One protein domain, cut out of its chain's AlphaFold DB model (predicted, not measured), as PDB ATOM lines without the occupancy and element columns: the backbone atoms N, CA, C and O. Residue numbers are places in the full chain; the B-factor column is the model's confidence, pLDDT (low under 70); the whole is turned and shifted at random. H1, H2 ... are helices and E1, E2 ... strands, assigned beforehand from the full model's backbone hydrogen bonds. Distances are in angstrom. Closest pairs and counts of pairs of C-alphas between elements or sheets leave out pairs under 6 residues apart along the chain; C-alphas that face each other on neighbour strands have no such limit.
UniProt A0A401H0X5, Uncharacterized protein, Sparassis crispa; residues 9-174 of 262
ATOM      1  N   THR A   9       4.730  49.684  -6.962       44.09
ATOM      2  CA  THR A   9       4.028  50.592  -7.901       44.09
ATOM      3  C   THR A   9       2.584  50.742  -7.428       44.09
ATOM      4  O   THR A   9       1.921  49.735  -7.193       44.09
ATOM      5  N   GLY A  10       2.109  51.975  -7.237       42.69
ATOM      6  CA  GLY A  10       0.885  52.304  -6.498       42.69
ATOM      7  C   GLY A  10      -0.395  51.604  -6.964       42.69
ATOM      8  O   GLY A  10      -1.069  52.070  -7.877       42.69
ATOM      9  N   ALA A  11      -0.786  50.548  -6.255       48.00
ATOM     10  CA  ALA A  11      -2.137  50.014  -6.275       48.00
ATOM     11  C   ALA A  11      -2.654  49.976  -4.832       48.00
ATOM     12  O   ALA A  11      -2.081  49.301  -3.976       48.00
ATOM     13  N   ASN A  12      -3.716  50.748  -4.575       52.44
ATOM     14  CA  ASN A  12      -4.560  50.681  -3.378       52.44
ATOM     15  C   ASN A  12      -4.795  49.220  -2.991       52.44
ATOM     16  O   ASN A  12      -4.977  48.422  -3.907       52.44
ATOM     17  N   GLY A  13      -4.813  48.888  -1.694       61.25
ATOM     18  CA  GLY A  13      -4.979  47.536  -1.126       61.25
ATOM     19  C   GLY A  13      -6.203  46.763  -1.638       61.25
ATOM     20  O   GLY A  13      -7.164  46.533  -0.917       61.25
ATOM     21  N   THR A  14      -6.149  46.363  -2.903       69.06
ATOM     22  CA  THR A  14      -7.209  45.731  -3.672       69.06
ATOM     23  C   THR A  14      -6.777  44.293  -3.851       69.06
ATOM     24  O   THR A  14      -5.725  44.014  -4.433       69.06
ATOM     25  N   CYS A  15      -7.556  43.372  -3.302       75.38
ATOM     26  CA  CYS A  15      -7.234  41.963  -3.403       75.38
ATOM     27  C   CYS A  15      -7.543  41.468  -4.823       75.38
ATOM     28  O   CYS A  15      -8.605  41.741  -5.379       75.38
ATOM     29  N   GLN A  16      -6.590  40.759  -5.421       82.44
ATOM     30  CA  GLN A  16      -6.693  40.194  -6.762       82.44
ATOM     31  C   GLN A  16      -6.983  38.685  -6.696       82.44
ATOM     32  O   GLN A  16      -6.637  38.019  -5.710       82.44
ATOM     33  N   PRO A  17      -7.613  38.099  -7.732       84.62
ATOM     34  CA  PRO A  17      -7.723  36.649  -7.857       84.62
ATOM     35  C   PRO A  17      -6.339  35.987  -7.850       84.62
ATOM     36  O   PRO A  17      -5.391  36.516  -8.431       84.62
ATOM     37  N   ARG A  18      -6.216  34.825  -7.196       88.38
ATOM     38  CA  ARG A  18      -4.966  34.047  -7.214       88.38
ATOM     39  C   ARG A  18      -4.655  33.594  -8.642       88.38
ATOM     40  O   ARG A  18      -5.564  33.212  -9.371       88.38
ATOM     41  N   ARG A  19      -3.377  33.620  -9.020       91.94
ATOM     42  CA  ARG A  19      -2.904  33.207 -10.355       91.94
ATOM     43  C   ARG A  19      -2.372  31.777 -10.401       91.94
ATOM     44  O   ARG A  19      -2.190  31.236 -11.483       91.94
ATOM     45  N   CYS A  20      -2.143  31.172  -9.243       93.25
ATOM     46  CA  CYS A  20      -1.775  29.773  -9.094       93.25
ATOM     47  C   CYS A  20      -2.452  29.183  -7.855       93.25
ATOM     48  O   CYS A  20      -2.935  29.918  -6.983       93.25
ATOM     49  N   ARG A  21      -2.478  27.854  -7.776       91.69
ATOM     50  CA  ARG A  21      -2.848  27.112  -6.567       91.69
ATOM     51  C   ARG A  21      -1.794  26.059  -6.240       91.69
ATOM     52  O   ARG A  21      -1.061  25.619  -7.123       91.69
ATOM     53  N   ARG A  22      -1.759  25.671  -4.966       88.88
ATOM     54  CA  ARG A  22      -0.937  24.575  -4.439       88.88
ATOM     55  C   ARG A  22      -1.751  23.292  -4.310       88.88
ATOM     56  O   ARG A  22      -1.316  22.242  -4.760       88.88
ATOM     57  N   ASP A  23      -2.945  23.402  -3.734       86.50
ATOM     58  CA  ASP A  23      -3.752  22.239  -3.377       86.50
ATOM     59  C   ASP A  23      -4.548  21.733  -4.587       86.50
ATOM     60  O   ASP A  23      -5.148  22.521  -5.334       86.50
ATOM     61  N   GLU A  24      -4.569  20.411  -4.779       86.88
ATOM     62  CA  GLU A  24      -5.317  19.760  -5.861       86.88
ATOM     63  C   GLU A  24      -6.835  19.967  -5.719       86.88
ATOM     64  O   GLU A  24      -7.533  20.146  -6.720       86.88
ATOM     65  N   PHE A  25      -7.312  20.060  -4.475       86.88
ATOM     66  CA  PHE A  25      -8.706  20.297  -4.111       86.88
ATOM     67  C   PHE A  25      -8.832  21.647  -3.392       86.88
ATOM     68  O   PHE A  25      -8.723  21.711  -2.166       86.88
ATOM     69  N   PRO A  26      -9.000  22.759  -4.132       82.06
ATOM     70  CA  PRO A  26      -8.973  24.086  -3.538       82.06
ATOM     71  C   PRO A  26     -10.271  24.373  -2.770       82.06
ATOM     72  O   PRO A  26     -11.353  24.460  -3.352       82.06
ATOM     73  N   PHE A  27     -10.157  24.564  -1.457       82.62
ATOM     74  CA  PHE A  27     -11.276  24.982  -0.612       82.62
ATOM     75  C   PHE A  27     -11.658  26.449  -0.868       82.62
ATOM     76  O   PHE A  27     -10.801  27.298  -1.122       82.62
ATOM     77  N   GLY A  28     -12.954  26.760  -0.778       83.31
ATOM     78  CA  GLY A  28     -13.471  28.132  -0.866       83.31
ATOM     79  C   GLY A  28     -13.802  28.639  -2.275       83.31
ATOM     80  O   GLY A  28     -14.120  29.816  -2.415       83.31
ATOM     81  N   TYR A  29     -13.757  27.779  -3.296       84.00
ATOM     82  CA  TYR A  29     -14.228  28.092  -4.650       84.00
ATOM     83  C   TYR A  29     -15.642  27.548  -4.859       84.00
ATOM     84  O   TYR A  29     -15.928  26.398  -4.520       84.00
ATOM     85  N   THR A  30     -16.531  28.362  -5.423       85.75
ATOM     86  CA  THR A  30     -17.848  27.900  -5.875       85.75
ATOM     87  C   THR A  30     -17.732  27.210  -7.240       85.75
ATOM     88  O   THR A  30     -16.764  27.443  -7.967       85.75
ATOM     89  N   PRO A  31     -18.721  26.394  -7.658       83.62
ATOM     90  CA  PRO A  31     -18.702  25.733  -8.968       83.62
ATOM     91  C   PRO A  31     -18.629  26.678 -10.178       83.62
ATOM     92  O   PRO A  31     -18.453  26.214 -11.303       83.62
ATOM     93  N   HIS A  32     -18.829  27.983  -9.984       86.00
ATOM     94  CA  HIS A  32     -18.795  28.993 -11.043       86.00
ATOM     95  C   HIS A  32     -17.528  29.853 -11.012       86.00
ATOM     96  O   HIS A  32     -17.305  30.632 -11.938       86.00
ATOM     97  N   ASP A  33     -16.688  29.704  -9.987       86.56
ATOM     98  CA  ASP A  33     -15.453  30.468  -9.885       86.56
ATOM     99  C   ASP A  33     -14.356  29.860 -10.770       86.56
ATOM    100  O   ASP A  33     -14.171  28.638 -10.790       86.56
ATOM    101  N   PRO A  34     -13.564  30.688 -11.476       88.50
ATOM    102  CA  PRO A  34     -12.399  30.203 -12.197       88.50
ATOM    103  C   PRO A  34     -11.344  29.706 -11.201       88.50
ATOM    104  O   PRO A  34     -10.759  30.479 -10.436       88.50
ATOM    105  N   ILE A  35     -11.088  28.399 -11.227       90.56
ATOM    106  CA  ILE A  35     -10.078  27.757 -10.385       90.56
ATOM    107  C   ILE A  35      -8.682  28.051 -10.967       90.56
ATOM    108  O   ILE A  35      -8.435  27.723 -12.131       90.56
ATOM    109  N   PRO A  36      -7.744  28.632 -10.192       91.81
ATOM    110  CA  PRO A  36      -6.383  28.868 -10.660       91.81
ATOM    111  C   PRO A  36      -5.682  27.560 -11.054       91.81
ATOM    112  O   PRO A  36      -5.947  26.512 -10.459       91.81
ATOM    113  N   PRO A  37      -4.760  27.580 -12.024       93.44
ATOM    114  CA  PRO A  37      -4.018  26.385 -12.406       93.44
ATOM    115  C   PRO A  37      -3.018  25.964 -11.319       93.44
ATOM    116  O   PRO A  37      -2.526  26.790 -10.543       93.44
ATOM    117  N   LEU A  38      -2.699  24.667 -11.288       93.81
ATOM    118  CA  LEU A  38      -1.522  24.162 -10.576       93.81
ATOM    119  C   LEU A  38      -0.256  24.595 -11.315       93.81
ATOM    120  O   LEU A  38      -0.260  24.751 -12.538       93.81
ATOM    121  N   CYS A  39       0.832  24.753 -10.570       94.38
ATOM    122  CA  CYS A  39       2.133  25.008 -11.170       94.38
ATOM    123  C   CYS A  39       2.687  23.756 -11.856       94.38
ATOM    124  O   CYS A  39       2.491  22.629 -11.399       94.38
ATOM    125  N   SER A  40       3.366  23.954 -12.987       94.19
ATOM    126  CA  SER A  40       4.053  22.876 -13.694       94.19
ATOM    127  C   SER A  40       5.222  22.339 -12.867       94.19
ATOM    128  O   SER A  40       5.751  23.025 -11.989       94.19
ATOM    129  N   ARG A  41       5.685  21.125 -13.183       91.56
ATOM    130  CA  ARG A  41       6.902  20.567 -12.570       91.56
ATOM    131  C   ARG A  41       8.074  21.546 -12.710       91.56
ATOM    132  O   ARG A  41       8.230  22.169 -13.757       91.56
ATOM    133  N   GLY A  42       8.883  21.671 -11.658       93.06
ATOM    134  CA  GLY A  42       9.982  22.642 -11.595       93.06
ATOM    135  C   GLY A  42       9.570  24.046 -11.136       93.06
ATOM    136  O   GLY A  42      10.403  24.950 -11.110       93.06
ATOM    137  N   SER A  43       8.305  24.236 -10.753       95.88
ATOM    138  CA  SER A  43       7.795  25.488 -10.195       95.88
ATOM    139  C   SER A  43       6.835  25.238  -9.032       95.88
ATOM    140  O   SER A  43       6.218  24.175  -8.959       95.88
ATOM    141  N   PHE A  44       6.689  26.222  -8.152       95.38
ATOM    142  CA  PHE A  44       5.787  26.200  -7.002       95.38
ATOM    143  C   PHE A  44       4.878  27.435  -6.993       95.38
ATOM    144  O   PHE A  44       5.126  28.414  -7.702       95.38
ATOM    145  N   CYS A  45       3.808  27.386  -6.197       94.00
ATOM    146  CA  CYS A  45       2.937  28.535  -5.964       94.00
ATOM    147  C   CYS A  45       3.289  29.172  -4.605       94.00
ATOM    148  O   CYS A  45       3.126  28.507  -3.576       94.00
ATOM    149  N   PRO A  46       3.769  30.426  -4.564       92.44
ATOM    150  CA  PRO A  46       4.046  31.123  -3.312       92.44
ATOM    151  C   PRO A  46       2.742  31.409  -2.556       92.44
ATOM    152  O   PRO A  46       1.667  31.471  -3.161       92.44
ATOM    153  N   ASP A  47       2.815  31.646  -1.245       87.50
ATOM    154  CA  ASP A  47       1.618  31.903  -0.420       87.50
ATOM    155  C   ASP A  47       0.845  33.150  -0.858       87.50
ATOM    156  O   ASP A  47      -0.395  33.193  -0.829       87.50
ATOM    157  N   GLY A  48       1.581  34.129  -1.385       84.00
ATOM    158  CA  GLY A  48       1.028  35.304  -2.039       84.00
ATOM    159  C   GLY A  48       0.240  35.000  -3.316       84.00
ATOM    160  O   GLY A  48      -0.406  35.900  -3.822       84.00
ATOM    161  N   GLY A  49       0.258  33.785  -3.873       87.12
ATOM    162  CA  GLY A  49      -0.572  33.378  -5.015       87.12
ATOM    163  C   GLY A  49      -0.473  34.281  -6.255       87.12
ATOM    164  O   GLY A  49      -1.416  34.334  -7.051       87.12
ATOM    165  N   ASN A  50       0.637  35.010  -6.400       88.56
ATOM    166  CA  ASN A  50       0.885  36.000  -7.452       88.56
ATOM    167  C   ASN A  50       1.291  35.361  -8.796       88.56
ATOM    168  O   ASN A  50       1.344  36.059  -9.808       88.56
ATOM    169  N   GLY A  51       1.526  34.048  -8.823       92.62
ATOM    170  CA  GLY A  51       1.875  33.268 -10.009       92.62
ATOM    171  C   GLY A  51       2.873  32.165  -9.671       92.62
ATOM    172  O   GLY A  51       3.412  32.140  -8.571       92.62
ATOM    173  N   CYS A  52       3.107  31.245 -10.604       95.31
ATOM    174  CA  CYS A  52       4.091  30.185 -10.406       95.31
ATOM    175  C   CYS A  52       5.518  30.734 -10.463       95.31
ATOM    176  O   CYS A  52       5.861  31.490 -11.373       95.31
ATOM    177  N   THR A  53       6.345  30.320  -9.511       95.25
ATOM    178  CA  THR A  53       7.760  30.687  -9.385       95.25
ATOM    179  C   THR A  53       8.634  29.451  -9.525       95.25
ATOM    180  O   THR A  53       8.209  28.350  -9.185       95.25
ATOM    181  N   LEU A  54       9.852  29.601 -10.045       96.88
ATOM    182  CA  LEU A  54      10.798  28.484 -10.143       96.88
ATOM    183  C   LEU A  54      11.179  27.969  -8.753       96.88
ATOM    184  O   LEU A  54      11.237  28.756  -7.810       96.88
ATOM    185  N   LEU A  55      11.463  26.669  -8.652       96.94
ATOM    186  CA  LEU A  55      12.004  26.083  -7.425       96.94
ATOM    187  C   LEU A  55      13.319  26.764  -7.025       96.94
ATOM    188  O   LEU A  55      14.154  27.108  -7.863       96.94
ATOM    189  N   LEU A  56      13.486  26.944  -5.724       97.56
ATOM    190  CA  LEU A  56      14.613  27.597  -5.090       97.56
ATOM    191  C   LEU A  56      15.808  26.646  -5.015       97.56
ATOM    192  O   LEU A  56      15.669  25.482  -4.638       97.56
ATOM    193  N   ALA A  57      16.997  27.140  -5.345       97.44
ATOM    194  CA  ALA A  57      18.223  26.364  -5.196       97.44
ATOM    195  C   ALA A  57      18.570  26.159  -3.710       97.44
ATOM    196  O   ALA A  57      18.187  26.964  -2.858       97.44
ATOM    197  N   VAL A  58      19.358  25.127  -3.402       96.81
ATOM    198  CA  VAL A  58      19.935  24.935  -2.060       96.81
ATOM    199  C   VAL A  58      20.652  26.200  -1.586       96.81
ATOM    200  O   VAL A  58      21.315  26.879  -2.369       96.81
ATOM    201  N   GLY A  59      20.496  26.527  -0.303       97.06
ATOM    202  CA  GLY A  59      21.014  27.748   0.315       97.06
ATOM    203  C   GLY A  59      20.132  28.983   0.112       97.06
ATOM    204  O   GLY A  59      20.394  30.018   0.722       97.06
ATOM    205  N   SER A  60      19.086  28.901  -0.715       97.69
ATOM    206  CA  SER A  60      18.134  30.002  -0.896       97.69
ATOM    207  C   SER A  60      17.173  30.111   0.293       97.69
ATOM    208  O   SER A  60      16.858  29.089   0.912       97.69
ATOM    209  N   PRO A  61      16.662  31.321   0.587       96.94
ATOM    210  CA  PRO A  61      15.679  31.513   1.641       96.94
ATOM    211  C   PRO A  61      14.335  30.886   1.261       96.94
ATOM    212  O   PRO A  61      13.842  31.128   0.161       96.94
ATOM    213  N   CYS A  62      13.732  30.134   2.177       95.81
ATOM    214  CA  CYS A  62      12.430  29.484   2.003       95.81
ATOM    215  C   CYS A  62      11.507  29.738   3.198       95.81
ATOM    216  O   CYS A  62      11.945  30.098   4.296       95.81
ATOM    217  N   GLU A  63      10.207  29.571   2.977       92.81
ATOM    218  CA  GLU A  63       9.193  29.717   4.021       92.81
ATOM    219  C   GLU A  63       9.123  28.462   4.908       92.81
ATOM    220  O   GLU A  63       9.284  27.332   4.445       92.81
ATOM    221  N   LEU A  64       8.867  28.653   6.205       88.75
ATOM    222  CA  LEU A  64       8.782  27.553   7.167       88.75
ATOM    223  C   LEU A  64       7.750  26.508   6.717       88.75
ATOM    224  O   LEU A  64       6.610  26.851   6.403       88.75
ATOM    225  N   ASN A  65       8.141  25.233   6.741       85.38
ATOM    226  CA  ASN A  65       7.301  24.103   6.333       85.38
ATOM    227  C   ASN A  65       6.847  24.144   4.857       85.38
ATOM    228  O   ASN A  65       5.803  23.594   4.501       85.38
ATOM    229  N   ARG A  66       7.622  24.816   3.996       93.62
ATOM    230  CA  ARG A  66       7.387  24.921   2.551       93.62
ATOM    231  C   ARG A  66       8.503  24.260   1.747       93.62
ATOM    232  O   ARG A  66       9.143  24.878   0.898       93.62
ATOM    233  N   ASP A  67       8.723  22.975   2.005       95.25
ATOM    234  CA  ASP A  67       9.726  22.174   1.289       95.25
ATOM    235  C   ASP A  67       9.445  22.100  -0.220       95.25
ATOM    236  O   ASP A  67      10.370  21.988  -1.020       95.25
ATOM    237  N   ASP A  68       8.173  22.246  -0.619       94.56
ATOM    238  CA  ASP A  68       7.727  22.317  -2.015       94.56
ATOM    239  C   ASP A  68       8.358  23.473  -2.803       94.56
ATOM    240  O   ASP A  68       8.328  23.467  -4.033       94.56
ATOM    241  N   GLN A  69       8.938  24.459  -2.113       95.81
ATOM    242  CA  GLN A  69       9.664  25.568  -2.726       95.81
ATOM    243  C   GLN A  69      11.079  25.173  -3.140       95.81
ATOM    244  O   GLN A  69      11.636  25.795  -4.041       95.81
ATOM    245  N   CYS A  70      11.672  24.164  -2.504       97.50
ATOM    246  CA  CYS A  70      13.075  23.811  -2.666       97.50
ATOM    247  C   CYS A  70      13.274  22.801  -3.802       97.50
ATOM    248  O   CYS A  70      12.571  21.794  -3.905       97.50
ATOM    249  N   ALA A  71      14.270  23.050  -4.652       97.25
ATOM    250  CA  ALA A  71      14.634  22.150  -5.738       97.25
ATOM    251  C   ALA A  71      15.127  20.798  -5.185       97.25
ATOM    252  O   ALA A  71      15.909  20.793  -4.234       97.25
ATOM    253  N   PRO A  72      14.695  19.660  -5.759       96.62
ATOM    254  CA  PRO A  72      15.114  18.339  -5.303       96.62
ATOM    255  C   PRO A  72      16.554  18.005  -5.735       96.62
ATOM    256  O   PRO A  72      17.009  18.495  -6.777       96.62
ATOM    257  N   PRO A  73      17.265  17.138  -4.993       95.50
ATOM    258  CA  PRO A  73      18.561  16.620  -5.411       95.50
ATOM    259  C   PRO A  73      18.429  15.634  -6.594       95.50
ATOM    260  O   PRO A  73      17.340  15.111  -6.856       95.50
ATOM    261  N   PRO A  74      19.518  15.345  -7.330       94.56
ATOM    262  CA  PRO A  74      19.487  14.413  -8.464       94.56
ATOM    263  C   PRO A  74      19.016  12.994  -8.109       94.56
ATOM    264  O   PRO A  74      18.387  12.334  -8.933       94.56
ATOM    265  N   ASP A  75      19.306  12.543  -6.891       93.75
ATOM    266  CA  ASP A  75      19.008  11.229  -6.313       93.75
ATOM    267  C   ASP A  75      17.769  11.243  -5.400       93.75
ATOM    268  O   ASP A  75      17.617  10.398  -4.516       93.75
ATOM    269  N   TRP A  76      16.851  12.189  -5.623       94.44
ATOM    270  CA  TRP A  76      15.673  12.394  -4.781       94.44
ATOM    271  C   TRP A  76      14.836  11.139  -4.530       94.44
ATOM    272  O   TRP A  76      14.222  11.038  -3.478       94.44
ATOM    273  N   GLN A  77      14.804  10.169  -5.448       94.31
ATOM    274  CA  GLN A  77      14.028   8.938  -5.270       94.31
ATOM    275  C   GLN A  77      14.507   8.105  -4.075       94.31
ATOM    276  O   GLN A  77      13.707   7.381  -3.492       94.31
ATOM    277  N   ALA A  78      15.792   8.195  -3.723       92.12
ATOM    278  CA  ALA A  78      16.360   7.500  -2.571       92.12
ATOM    279  C   ALA A  78      16.140   8.258  -1.252       92.12
ATOM    280  O   ALA A  78      16.220   7.658  -0.184       92.12
ATOM    281  N   LEU A  79      15.884   9.567  -1.331       93.06
ATOM    282  CA  LEU A  79      15.760  10.462  -0.179       93.06
ATOM    283  C   LEU A  79      14.306  10.852   0.119       93.06
ATOM    284  O   LEU A  79      14.006  11.321   1.213       93.06
ATOM    285  N   ALA A  80      13.403  10.693  -0.847       93.69
ATOM    286  CA  ALA A  80      12.010  11.095  -0.735       93.69
ATOM    287  C   ALA A  80      11.270  10.287   0.333       93.69
ATOM    288  O   ALA A  80      11.254   9.057   0.305       93.69
ATOM    289  N   ASN A  81      10.597  10.990   1.238       90.31
ATOM    290  CA  ASN A  81       9.723  10.398   2.244       90.31
ATOM    291  C   ASN A  81       8.594  11.376   2.613       90.31
ATOM    292  O   ASN A  81       8.432  12.423   1.995       90.31
ATOM    293  N   ASN A  82       7.787  11.021   3.610       88.25
ATOM    294  CA  ASN A  82       6.674  11.840   4.099       88.25
ATOM    295  C   ASN A  82       7.103  13.095   4.884       88.25
ATOM    296  O   ASN A  82       6.264  13.955   5.131       88.25
ATOM    297  N   GLN A  83       8.373  13.202   5.274       88.75
ATOM    298  CA  GLN A  83       8.937  14.330   6.018       88.75
ATOM    299  C   GLN A  83       9.636  15.353   5.116       88.75
ATOM    300  O   GLN A  83      10.217  16.306   5.632       88.75
ATOM    301  N   ASN A  84       9.633  15.165   3.794       94.00
ATOM    302  CA  ASN A  84      10.300  16.055   2.849       94.00
ATOM    303  C   ASN A  84       9.563  16.137   1.506       94.00
ATOM    304  O   ASN A  84       8.627  15.383   1.238       94.00
ATOM    305  N   PHE A  85       9.993  17.050   0.634       94.50
ATOM    306  CA  PHE A  85       9.467  17.144  -0.724       94.50
ATOM    307  C   PHE A  85      10.502  16.640  -1.726       94.50
ATOM    308  O   PHE A  85      11.388  17.373  -2.150       94.50
ATOM    309  N   ASN A  86      10.407  15.369  -2.128       95.00
ATOM    310  CA  ASN A  86      11.398  14.745  -3.015       95.00
ATOM    311  C   ASN A  86      12.838  14.931  -2.485       95.00
ATOM    312  O   ASN A  86      13.724  15.368  -3.212       95.00
ATOM    313  N   GLY A  87      13.069  14.683  -1.195       95.12
ATOM    314  CA  GLY A  87      14.388  14.814  -0.570       95.12
ATOM    315  C   GLY A  87      14.850  16.247  -0.283       95.12
ATOM    316  O   GLY A  87      15.910  16.408   0.325       95.12
ATOM    317  N   SER A  88      14.103  17.282  -0.686       96.25
ATOM    318  CA  SER A  88      14.381  18.670  -0.303       96.25
ATOM    319  C   SER A  88      13.617  19.070   0.960       96.25
ATOM    320  O   SER A  88      12.526  18.575   1.244       96.25
ATOM    321  N   LEU A  89      14.232  19.956   1.739       96.31
ATOM    322  CA  LEU A  89      13.757  20.425   3.035       96.31
ATOM    323  C   LEU A  89      13.946  21.936   3.139       96.31
ATOM    324  O   LEU A  89      14.963  22.470   2.688       96.31
ATOM    325  N   CYS A  90      13.014  22.610   3.809       96.75
ATOM    326  CA  CYS A  90      13.210  23.965   4.300       96.75
ATOM    327  C   CYS A  90      13.440  23.943   5.817       96.75
ATOM    328  O   CYS A  90      12.482  23.873   6.586       96.75
ATOM    329  N   LEU A  91      14.703  24.026   6.247       95.75
ATOM    330  CA  LEU A  91      15.066  24.102   7.668       95.75
ATOM    331  C   LEU A  91      15.716  25.451   7.961       95.75
ATOM    332  O   LEU A  91      16.569  25.914   7.201       95.75
ATOM    333  N   LYS A  92      15.321  26.096   9.063       94.81
ATOM    334  CA  LYS A  92      15.795  27.435   9.455       94.81
ATOM    335  C   LYS A  92      15.686  28.441   8.304       94.81
ATOM    336  O   LYS A  92      16.621  29.191   8.016       94.81
ATOM    337  N   SER A  93      14.553  28.399   7.601       95.56
ATOM    338  CA  SER A  93      14.268  29.232   6.426       95.56
ATOM    339  C   SER A  93      15.300  29.120   5.300       95.56
ATOM    340  O   SER A  93      15.468  30.066   4.537       95.56
ATOM    341  N   THR A  94      16.004  27.990   5.184       97.50
ATOM    342  CA  THR A  94      17.004  27.750   4.137       97.50
ATOM    343  C   THR A  94      16.762  26.410   3.451       97.50
ATOM    344  O   THR A  94      16.611  25.382   4.113       97.50
ATOM    345  N   CYS A  95      16.748  26.405   2.117       97.81
ATOM    346  CA  CYS A  95      16.605  25.174   1.345       97.81
ATOM    347  C   CYS A  95      17.843  24.284   1.489       97.81
ATOM    348  O   CYS A  95      18.966  24.739   1.262       97.81
ATOM    349  N   MET A  96      17.642  23.006   1.793       97.00
ATOM    350  CA  MET A  96      18.693  21.990   1.883       97.00
ATOM    351  C   MET A  96      18.161  20.595   1.534       97.00
ATOM    352  O   MET A  96      16.987  20.435   1.207       97.00
ATOM    353  N   TYR A  97      19.035  19.590   1.565       96.81
ATOM    354  CA  TYR A  97      18.688  18.199   1.275       96.81
ATOM    355  C   TYR A  97      18.657  17.349   2.544       96.81
ATOM    356  O   TYR A  97      19.414  17.602   3.477       96.81
ATOM    357  N   ALA A  98      17.816  16.318   2.539       95.88
ATOM    358  CA  ALA A  98      17.710  15.303   3.587       95.88
ATOM    359  C   ALA A  98      18.742  14.173   3.400       95.88
ATOM    360  O   ALA A  98      18.371  13.009   3.259       95.88
ATOM    361  N   ASN A  99      20.028  14.510   3.279       95.62
ATOM    362  CA  ASN A  99      21.071  13.571   2.842       95.62
ATOM    363  C   ASN A  99      22.234  13.396   3.830       95.62
ATOM    364  O   ASN A  99      23.262  12.838   3.446       95.62
ATOM    365  N   VAL A 100      22.103  13.873   5.071       96.44
ATOM    366  CA  VAL A 100      23.173  13.748   6.070       96.44
ATOM    367  C   VAL A 100      23.240  12.316   6.597       96.44
ATOM    368  O   VAL A 100      22.215  11.718   6.939       96.44
ATOM    369  N   SER A 101      24.455  11.767   6.636       96.00
ATOM    370  CA  SER A 101      24.707  10.365   6.965       96.00
ATOM    371  C   SER A 101      25.066  10.149   8.441       96.00
ATOM    372  O   SER A 101      25.230  11.088   9.217       96.00
ATOM    373  N   LEU A 102      25.161   8.883   8.855       96.94
ATOM    374  CA  LEU A 102      25.407   8.486  10.243       96.94
ATOM    375  C   LEU A 102      26.675   9.140  10.824       96.94
ATOM    376  O   LEU A 102      27.768   8.982  10.284       96.94
ATOM    377  N   GLY A 103      26.535   9.796  11.976       96.31
ATOM    378  CA  GLY A 103      27.627  10.449  12.705       96.31
ATOM    379  C   GLY A 103      28.035  11.821  12.159       96.31
ATOM    380  O   GLY A 103      28.876  12.487  12.761       96.31
ATOM    381  N   GLU A 104      27.450  12.272  11.049       97.44
ATOM    382  CA  GLU A 104      27.693  13.610  10.514       97.44
ATOM    383  C   GLU A 104      26.853  14.675  11.236       97.44
ATOM    384  O   GLU A 104      25.783  14.368  11.775       97.44
ATOM    385  N   PRO A 105      27.328  15.935  11.269       97.25
ATOM    386  CA  PRO A 105      26.600  17.023  11.901       97.25
ATOM    387  C   PRO A 105      25.306  17.333  11.147       97.25
ATOM    388  O   PRO A 105      25.312  17.515   9.928       97.25
ATOM    389  N   CYS A 106      24.212  17.466  11.886       96.81
ATOM    390  CA  CYS A 106      22.884  17.708  11.333       96.81
ATOM    391  C   CYS A 106      22.280  19.030  11.803       96.81
ATOM    392  O   CYS A 106      22.706  19.648  12.782       96.81
ATOM    393  N   ILE A 107      21.284  19.493  11.051       95.88
ATOM    394  CA  ILE A 107      20.547  20.726  11.303       95.88
ATOM    395  C   ILE A 107      19.157  20.339  11.788       95.88
ATOM    396  O   ILE A 107      18.429  19.663  11.072       95.88
ATOM    397  N   ILE A 108      18.794  20.812  12.980       94.00
ATOM    398  CA  ILE A 108      17.453  20.661  13.557       94.00
ATOM    399  C   ILE A 108      16.702  21.983  13.447       94.00
ATOM    400  O   ILE A 108      17.256  23.039  13.778       94.00
ATOM    401  N   ASP A 109      15.443  21.913  13.031       93.56
ATOM    402  CA  ASP A 109      14.476  23.001  13.113       93.56
ATOM    403  C   ASP A 109      13.264  22.555  13.939       93.56
ATOM    404  O   ASP A 109      12.591  21.582  13.600       93.56
ATOM    405  N   THR A 110      13.003  23.249  15.047       92.06
ATOM    406  CA  THR A 110      11.945  22.896  16.000       92.06
ATOM    407  C   THR A 110      10.928  24.020  16.072       92.06
ATOM    408  O   THR A 110      11.240  25.143  16.468       92.06
ATOM    409  N   VAL A 111       9.680  23.697  15.749       90.88
ATOM    410  CA  VAL A 111       8.546  24.618  15.771       90.88
ATOM    411  C   VAL A 111       7.598  24.193  16.878       90.88
ATOM    412  O   VAL A 111       7.139  23.055  16.909       90.88
ATOM    413  N   THR A 112       7.289  25.108  17.795       91.62
ATOM    414  CA  THR A 112       6.316  24.856  18.864       91.62
ATOM    415  C   THR A 112       5.027  25.604  18.580       91.62
ATOM    416  O   THR A 112       5.006  26.834  18.541       91.62
ATOM    417  N   TYR A 113       3.952  24.850  18.400       88.81
ATOM    418  CA  TYR A 113       2.596  25.354  18.262       88.81
ATOM    419  C   TYR A 113       1.960  25.408  19.644       88.81
ATOM    420  O   TYR A 113       1.947  24.409  20.358       88.81
ATOM    421  N   ILE A 114       1.450  26.575  20.029       91.19
ATOM    422  CA  ILE A 114       0.713  26.757  21.280       91.19
ATOM    423  C   ILE A 114      -0.735  27.026  20.900       91.19
ATOM    424  O   ILE A 114      -1.019  28.021  20.234       91.19
ATOM    425  N   ASP A 115      -1.629  26.144  21.327       88.69
ATOM    426  CA  ASP A 115      -3.068  26.291  21.144       88.69
ATOM    427  C   ASP A 115      -3.764  26.470  22.498       88.69
ATOM    428  O   ASP A 115      -3.278  26.021  23.540       88.69
ATOM    429  N   VAL A 116      -4.905  27.152  22.496       90.94
ATOM    430  CA  VAL A 116      -5.723  27.383  23.686       90.94
ATOM    431  C   VAL A 116      -6.934  26.466  23.609       90.94
ATOM    432  O   VAL A 116      -7.845  26.658  22.808       90.94
ATOM    433  N   GLY A 117      -6.954  25.463  24.480       86.44
ATOM    434  CA  GLY A 117      -8.059  24.527  24.592       86.44
ATOM    435  C   GLY A 117      -9.355  25.184  25.083       86.44
ATOM    436  O   GLY A 117      -9.349  26.295  25.619       86.44
ATOM    437  N   PRO A 118     -10.485  24.464  24.994       83.88
ATOM    438  CA  PRO A 118     -11.821  24.995  25.287       83.88
ATOM    439  C   PRO A 118     -12.006  25.518  26.724       83.88
ATOM    440  O   PRO A 118     -12.897  26.324  26.969       83.88
ATOM    441  N   ASN A 119     -11.149  25.107  27.664       88.62
ATOM    442  CA  ASN A 119     -11.161  25.553  29.064       88.62
ATOM    443  C   ASN A 119     -10.116  26.647  29.369       88.62
ATOM    444  O   ASN A 119      -9.804  26.888  30.533       88.62
ATOM    445  N   GLY A 120      -9.504  27.255  28.346       86.75
ATOM    446  CA  GLY A 120      -8.406  28.218  28.509       86.75
ATOM    447  C   GLY A 120      -7.053  27.588  28.869       86.75
ATOM    448  O   GLY A 120      -6.086  28.309  29.106       86.75
ATOM    449  N   GLN A 121      -6.966  26.254  28.916       89.69
ATOM    450  CA  GLN A 121      -5.704  25.535  29.105       89.69
ATOM    451  C   GLN A 121      -4.865  25.610  27.832       89.69
ATOM    452  O   GLN A 121      -5.378  25.365  26.744       89.69
ATOM    453  N   GLN A 122      -3.583  25.931  27.968       90.38
ATOM    454  CA  GLN A 122      -2.659  25.953  26.838       90.38
ATOM    455  C   GLN A 122      -2.123  24.546  26.573       90.38
ATOM    456  O   GLN A 122      -1.660  23.873  27.494       90.38
ATOM    457  N   PHE A 123      -2.171  24.125  25.313       86.31
ATOM    458  CA  PHE A 123      -1.561  22.898  24.819       86.31
ATOM    459  C   PHE A 123      -0.416  23.277  23.886       86.31
ATOM    460  O   PHE A 123      -0.622  23.983  22.902       86.31
ATOM    461  N   SER A 124       0.797  22.832  24.207       88.31
ATOM    462  CA  SER A 124       1.964  23.013  23.347       88.31
ATOM    463  C   SER A 124       2.273  21.716  22.613       88.31
ATOM    464  O   SER A 124       2.436  20.680  23.258       88.31
ATOM    465  N   ASN A 125       2.405  21.782  21.293       86.25
ATOM    466  CA  ASN A 125       2.901  20.690  20.472       86.25
ATOM    467  C   ASN A 125       4.169  21.141  19.740       86.25
ATOM    468  O   ASN A 125       4.135  22.114  18.985       86.25
ATOM    469  N   SER A 126       5.283  20.457  19.980       88.62
ATOM    470  CA  SER A 126       6.572  20.772  19.368       88.62
ATOM    471  C   SER A 126       6.877  19.755  18.278       88.62
ATOM    472  O   SER A 126       7.068  18.580  18.561       88.62
ATOM    473  N   ILE A 127       6.951  20.227  17.038       88.81
ATOM    474  CA  ILE A 127       7.343  19.429  15.879       88.81
ATOM    475  C   ILE A 127       8.782  19.785  15.549       88.81
ATOM    476  O   ILE A 127       9.122  20.958  15.395       88.81
ATOM    477  N   SER A 128       9.632  18.776  15.447       91.44
ATOM    478  CA  SER A 128      11.051  18.948  15.187       91.44
ATOM    479  C   SER A 128      11.441  18.138  13.956       91.44
ATOM    480  O   SER A 128      11.012  16.998  13.787       91.44
ATOM    481  N   ARG A 129      12.169  18.789  13.049       93.06
ATOM    482  CA  ARG A 129      12.539  18.281  11.725       93.06
ATOM    483  C   ARG A 129      14.043  18.411  11.542       93.06
ATOM    484  O   ARG A 129      14.650  19.351  12.057       93.06
ATOM    485  N   ASP A 130      14.636  17.498  10.785       95.31
ATOM    486  CA  ASP A 130      16.074  17.484  10.539       95.31
ATOM    487  C   ASP A 130      16.433  17.060   9.110       95.31
ATOM    488  O   ASP A 130      15.566  16.700   8.311       95.31
ATOM    489  N   ASN A 131      17.715  17.191   8.767       96.00
ATOM    490  CA  ASN A 131      18.259  16.854   7.454       96.00
ATOM    491  C   ASN A 131      18.985  15.498   7.406       96.00
ATOM    492  O   ASN A 131      19.715  15.235   6.443       96.00
ATOM    493  N   CYS A 132      18.797  14.643   8.412       96.06
ATOM    494  CA  CYS A 132      19.322  13.285   8.391       96.06
ATOM    495  C   CYS A 132      18.577  12.422   7.376       96.06
ATOM    496  O   CYS A 132      17.409  12.658   7.045       96.06
ATOM    497  N   GLN A 133      19.257  11.385   6.892       93.94
ATOM    498  CA  GLN A 133      18.658  10.426   5.976       93.94
ATOM    499  C   GLN A 133      17.547   9.618   6.670       93.94
ATOM    500  O   GLN A 133      17.770   8.632   7.372       93.94
ATOM    501  N   SER A 134      16.326  10.074   6.447       88.38
ATOM    502  CA  SER A 134      15.086   9.547   7.002       88.38
ATOM    503  C   SER A 134      14.504   8.448   6.092       88.38
ATOM    504  O   SER A 134      14.545   8.614   4.867       88.38
ATOM    505  N   PRO A 135      13.905   7.359   6.618       89.12
ATOM    506  CA  PRO A 135      13.473   7.148   8.007       89.12
ATOM    507  C   PRO A 135      14.497   6.452   8.919       89.12
ATOM    508  O   PRO A 135      14.208   6.240  10.091       89.12
ATOM    509  N   GLN A 136      15.660   6.033   8.408       91.25
ATOM    510  CA  GLN A 136      16.594   5.195   9.176       91.25
ATOM    511  C   GLN A 136      17.416   5.978  10.199       91.25
ATOM    512  O   GLN A 136      18.069   5.370  11.048       91.25
ATOM    513  N   MET A 137      17.450   7.305  10.096       94.88
ATOM    514  CA  MET A 137      18.251   8.171  10.949       94.88
ATOM    515  C   MET A 137      17.451   9.397  11.373       94.88
ATOM    516  O   MET A 137      16.575   9.856  10.643       94.88
ATOM    517  N   TYR A 138      17.811   9.942  12.528       95.31
ATOM    518  CA  TYR A 138      17.312  11.216  13.036       95.31
ATOM    519  C   TYR A 138      18.459  12.018  13.643       95.31
ATOM    520  O   TYR A 138      19.507  11.464  13.989       95.31
ATOM    521  N   CYS A 139      18.266  13.323  13.792       96.25
ATOM    522  CA  CYS A 139      19.264  14.182  14.409       96.25
ATOM    523  C   CYS A 139      19.125  14.171  15.935       96.25
ATOM    524  O   CYS A 139      18.115  14.620  16.488       96.25
ATOM    525  N   ASP A 140      20.150  13.680  16.633       95.12
ATOM    526  CA  ASP A 140      20.178  13.759  18.088       95.12
ATOM    527  C   ASP A 140      20.394  15.206  18.539       95.12
ATOM    528  O   ASP A 140      21.402  15.835  18.212       95.12
ATOM    529  N   SER A 141      19.462  15.733  19.328       91.31
ATOM    530  CA  SER A 141      19.509  17.125  19.791       91.31
ATOM    531  C   SER A 141      20.690  17.421  20.721       91.31
ATOM    532  O   SER A 141      21.146  18.563  20.778       91.31
ATOM    533  N   SER A 142      21.212  16.408  21.424       92.56
ATOM    534  CA  SER A 142      22.311  16.583  22.377       92.56
ATOM    535  C   SER A 142      23.685  16.564  21.700       92.56
ATOM    536  O   SER A 142      24.522  17.424  21.975       92.56
ATOM    537  N   ALA A 143      23.900  15.631  20.772       94.06
ATOM    538  CA  ALA A 143      25.143  15.474  20.026       94.06
ATOM    539  C   ALA A 143      25.185  16.314  18.737       94.06
ATOM    540  O   ALA A 143      26.268  16.534  18.197       94.06
ATOM    541  N   SER A 144      24.030  16.788  18.247       95.00
ATOM    542  CA  SER A 144      23.870  17.442  16.937       95.00
ATOM    543  C   SER A 144      24.412  16.595  15.780       95.00
ATOM    544  O   SER A 144      25.039  17.117  14.858       95.00
ATOM    545  N   GLN A 145      24.203  15.277  15.852       97.31
ATOM    546  CA  GLN A 145      24.667  14.303  14.862       97.31
ATOM    547  C   GLN A 145      23.551  13.339  14.470       97.31
ATOM    548  O   GLN A 145      22.691  13.016  15.293       97.31
ATOM    549  N   CYS A 146      23.584  12.861  13.225       97.50
ATOM    550  CA  CYS A 146      22.644  11.841  12.781       97.50
ATOM    551  C   CYS A 146      22.953  10.512  13.460       97.50
ATOM    552  O   CYS A 146      24.073  10.002  13.379       97.50
ATOM    553  N   VAL A 147      21.946   9.932  14.097       97.06
ATOM    554  CA  VAL A 147      22.004   8.631  14.764       97.06
ATOM    555  C   VAL A 147      20.889   7.730  14.227       97.06
ATOM    556  O   VAL A 147      19.936   8.238  13.634       97.06
ATOM    557  N   PRO A 148      20.980   6.399  14.387       96.94
ATOM    558  CA  PRO A 148      19.957   5.494  13.881       96.94
ATOM    559  C   PRO A 148      18.610   5.725  14.571       96.94
ATOM    560  O   PRO A 148      18.552   5.839  15.796       96.94
ATOM    561  N   ALA A 149      17.539   5.739  13.783       95.38
ATOM    562  CA  ALA A 149      16.174   5.760  14.276       95.38
ATOM    563  C   ALA A 149      15.830   4.464  15.015       95.38
ATOM    564  O   ALA A 149      16.402   3.392  14.801       95.38
ATOM    565  N   LYS A 150      14.894   4.592  15.943       96.12
ATOM    566  CA  LYS A 150      14.437   3.543  16.838       96.12
ATOM    567  C   LYS A 150      13.285   2.790  16.190       96.12
ATOM    568  O   LYS A 150      12.344   3.380  15.657       96.12
ATOM    569  N   THR A 151      13.350   1.471  16.281       95.94
ATOM    570  CA  THR A 151      12.324   0.574  15.749       95.94
ATOM    571  C   THR A 151      11.061   0.593  16.610       95.94
ATOM    572  O   THR A 151      11.092   0.965  17.785       95.94
ATOM    573  N   LEU A 152       9.953   0.094  16.059       94.50
ATOM    574  CA  LEU A 152       8.704  -0.129  16.795       94.50
ATOM    575  C   LEU A 152       8.931  -0.849  18.139       94.50
ATOM    576  O   LEU A 152       9.667  -1.834  18.223       94.50
ATOM    577  N   GLY A 153       8.294  -0.343  19.196       94.38
ATOM    578  CA  GLY A 153       8.392  -0.855  20.567       94.38
ATOM    579  C   GLY A 153       9.638  -0.424  21.352       94.38
ATOM    580  O   GLY A 153       9.702  -0.683  22.554       94.38
ATOM    581  N   ALA A 154      10.615   0.239  20.728       96.88
ATOM    582  CA  ALA A 154      11.778   0.776  21.433       96.88
ATOM    583  C   ALA A 154      11.425   2.040  22.234       96.88
ATOM    584  O   ALA A 154      10.528   2.789  21.857       96.88
ATOM    585  N   ALA A 155      12.149   2.291  23.328       96.81
ATOM    586  CA  ALA A 155      11.919   3.457  24.177       96.81
ATOM    587  C   ALA A 155      12.360   4.761  23.492       96.81
ATOM    588  O   ALA A 155      13.504   4.861  23.044       96.81
ATOM    589  N   CYS A 156      11.497   5.770  23.471       95.44
ATOM    590  CA  CYS A 156      11.714   7.074  22.840       95.44
ATOM    591  C   CYS A 156      11.338   8.219  23.787       95.44
ATOM    592  O   CYS A 156      10.523   8.034  24.695       95.44
ATOM    593  N   ALA A 157      11.936   9.394  23.580       93.12
ATOM    594  CA  ALA A 157      11.529  10.626  24.260       93.12
ATOM    595  C   ALA A 157      10.813  11.610  23.320       93.12
ATOM    596  O   ALA A 157       9.955  12.364  23.776       93.12
ATOM    597  N   ALA A 158      11.138  11.583  22.027       92.00
ATOM    598  CA  ALA A 158      10.515  12.409  21.000       92.00
ATOM    599  C   ALA A 158      10.111  11.596  19.761       92.00
ATOM    600  O   ALA A 158      10.710  10.565  19.453       92.00
ATOM    601  N   ASP A 159       9.123  12.107  19.024       91.62
ATOM    602  CA  ASP A 159       8.576  11.485  17.813       91.62
ATOM    603  C   ASP A 159       9.645  11.201  16.756       91.62
ATOM    604  O   ASP A 159       9.696  10.102  16.208       91.62
ATOM    605  N   GLN A 160      10.546  12.163  16.530       91.75
ATOM    606  CA  GLN A 160      11.626  12.072  15.540       91.75
ATOM    607  C   GLN A 160      12.596  10.909  15.786       91.75
ATOM    608  O   GLN A 160      13.297  10.506  14.869       91.75
ATOM    609  N   GLU A 161      12.662  10.375  17.010       94.38
ATOM    610  CA  GLU A 161      13.563   9.265  17.326       94.38
ATOM    611  C   GLU A 161      13.095   7.950  16.707       94.38
ATOM    612  O   GLU A 161      13.889   7.024  16.607       94.38
ATOM    613  N   CYS A 162      11.820   7.837  16.340       94.19
ATOM    614  CA  CYS A 162      11.213   6.610  15.842       94.19
ATOM    615  C   CYS A 162      11.195   6.577  14.312       94.19
ATOM    616  O   CYS A 162      10.866   7.574  13.679       94.19
ATOM    617  N   GLU A 163      11.404   5.402  13.710       93.31
ATOM    618  CA  GLU A 163      11.247   5.208  12.251       93.31
ATOM    619  C   GLU A 163       9.835   5.584  11.760       93.31
ATOM    620  O   GLU A 163       9.637   5.988  10.614       93.31
ATOM    621  N   THR A 164       8.837   5.463  12.641       91.12
ATOM    622  CA  THR A 164       7.443   5.836  12.387       91.12
ATOM    623  C   THR A 164       7.137   7.312  12.621       91.12
ATOM    624  O   THR A 164       6.009   7.724  12.359       91.12
ATOM    625  N   TYR A 165       8.085   8.109  13.125       91.25
ATOM    626  CA  TYR A 165       7.866   9.485  13.590       91.25
ATOM    627  C   TYR A 165       6.759   9.614  14.645       91.25
ATOM    628  O   TYR A 165       6.030  10.601  14.664       91.25
ATOM    629  N   ASN A 166       6.568   8.583  15.469       92.06
ATOM    630  CA  ASN A 166       5.513   8.546  16.477       92.06
ATOM    631  C   ASN A 166       6.024   7.883  17.760       92.06
ATOM    632  O   ASN A 166       6.196   6.661  17.831       92.06
ATOM    633  N   CYS A 167       6.224   8.698  18.791       93.38
ATOM    634  CA  CYS A 167       6.542   8.283  20.143       93.38
ATOM    635  C   CYS A 167       5.262   8.311  20.984       93.38
ATOM    636  O   CYS A 167       4.716   9.361  21.322       93.38
ATOM    637  N   GLY A 168       4.738   7.132  21.310       92.00
ATOM    638  CA  GLY A 168       3.491   7.009  22.056       92.00
ATOM    639  C   GLY A 168       3.607   7.565  23.476       92.00
ATOM    640  O   GLY A 168       4.691   7.645  24.048       92.00
ATOM    641  N   ALA A 169       2.468   7.842  24.115       90.12
ATOM    642  CA  ALA A 169       2.410   8.375  25.485       90.12
ATOM    643  C   ALA A 169       3.098   7.495  26.555       90.12
ATOM    644  O   ALA A 169       3.354   7.952  27.666       90.12
ATOM    645  N   GLN A 170       3.387   6.229  26.237       93.19
ATOM    646  CA  GLN A 170       4.147   5.310  27.091       93.19
ATOM    647  C   GLN A 170       5.675   5.457  26.927       93.19
ATOM    648  O   GLN A 170       6.420   4.694  27.535       93.19
ATOM    649  N   GLY A 171       6.141   6.405  26.105       94.69
ATOM    650  CA  GLY A 171       7.556   6.599  25.788       94.69
ATOM    651  C   GLY A 171       8.127   5.476  24.927       94.69
ATOM    652  O   GLY A 171       9.270   5.077  25.128       94.69
ATOM    653  N   ILE A 172       7.323   4.914  24.017       96.94
ATOM    654  CA  ILE A 172       7.741   3.850  23.092       96.94
ATOM    655  C   ILE A 172       7.313   4.167  21.662       96.94
ATOM    656  O   ILE A 172       6.261   4.770  21.452       96.94
ATOM    657  N   CYS A 173       8.101   3.735  20.682       95.50
ATOM    658  CA  CYS A 173       7.775   3.913  19.272       95.50
ATOM    659  C   CYS A 173       6.542   3.089  18.899       95.50
ATOM    660  O   CYS A 173       6.510   1.872  19.117       95.50
ATOM    661  N   VAL A 174       5.535   3.747  18.334       94.12
ATOM    662  CA  VAL A 174       4.256   3.139  17.943       94.12
ATOM    663  C   VAL A 174       3.946   3.435  16.483       94.12
ATOM    664  O   VAL A 174       4.536   4.331  15.877       94.12
TER     665      VAL A 174
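What this domain is: This is residues 9 to 174 of the 262 residues of an uncharacterized protein of Sparassis crispa (UniProt A0A401H0X5). With little regular structure, this is a loose row of loops running from residues 9 to 75, past the small hairpin E1-E2, to the small hairpin E5-E6, with the long hairpin E3-E4 as an arm. The 166 printed residues hold H1, then E1 to E6, mostly strand, with only 38 residues in named elements. The whole is loose, radius of gyration of the C-alphas 19.1 A, spanning 55 by 49 by 31 A.

How they stand to each other: Look first at H1, residues 76 to 79, too short for an O i to N i+4 pair. Next, E1, residues 88 to 91, and E2, residues 94 to 97, form an antiparallel hairpin; N 89 and O 96 are 2.8 A apart. In the hairpin of E3, residues 108 to 116, and E4, residues 122 to 130, find N 111 and O 127 at 2.8 A. In that of E5, residues 137 to 140, and E6, residues 145 to 148, find N 138 and O 147 at 2.9 A. The closest C-alphas of E1 and E3, Leu 91 and Asp 109, are 5.6 A apart.

Where its parts are: Find C-alpha 76 at (15.673, 12.394, -4.781), where H1 begins. E3 and E4 each run 26.2 A; E6 ends at C-alpha 148, (19.957, 5.494, 13.881).

The domain as a whole: The printed part has no cut. Residues 9 to 14 have pLDDT under 70.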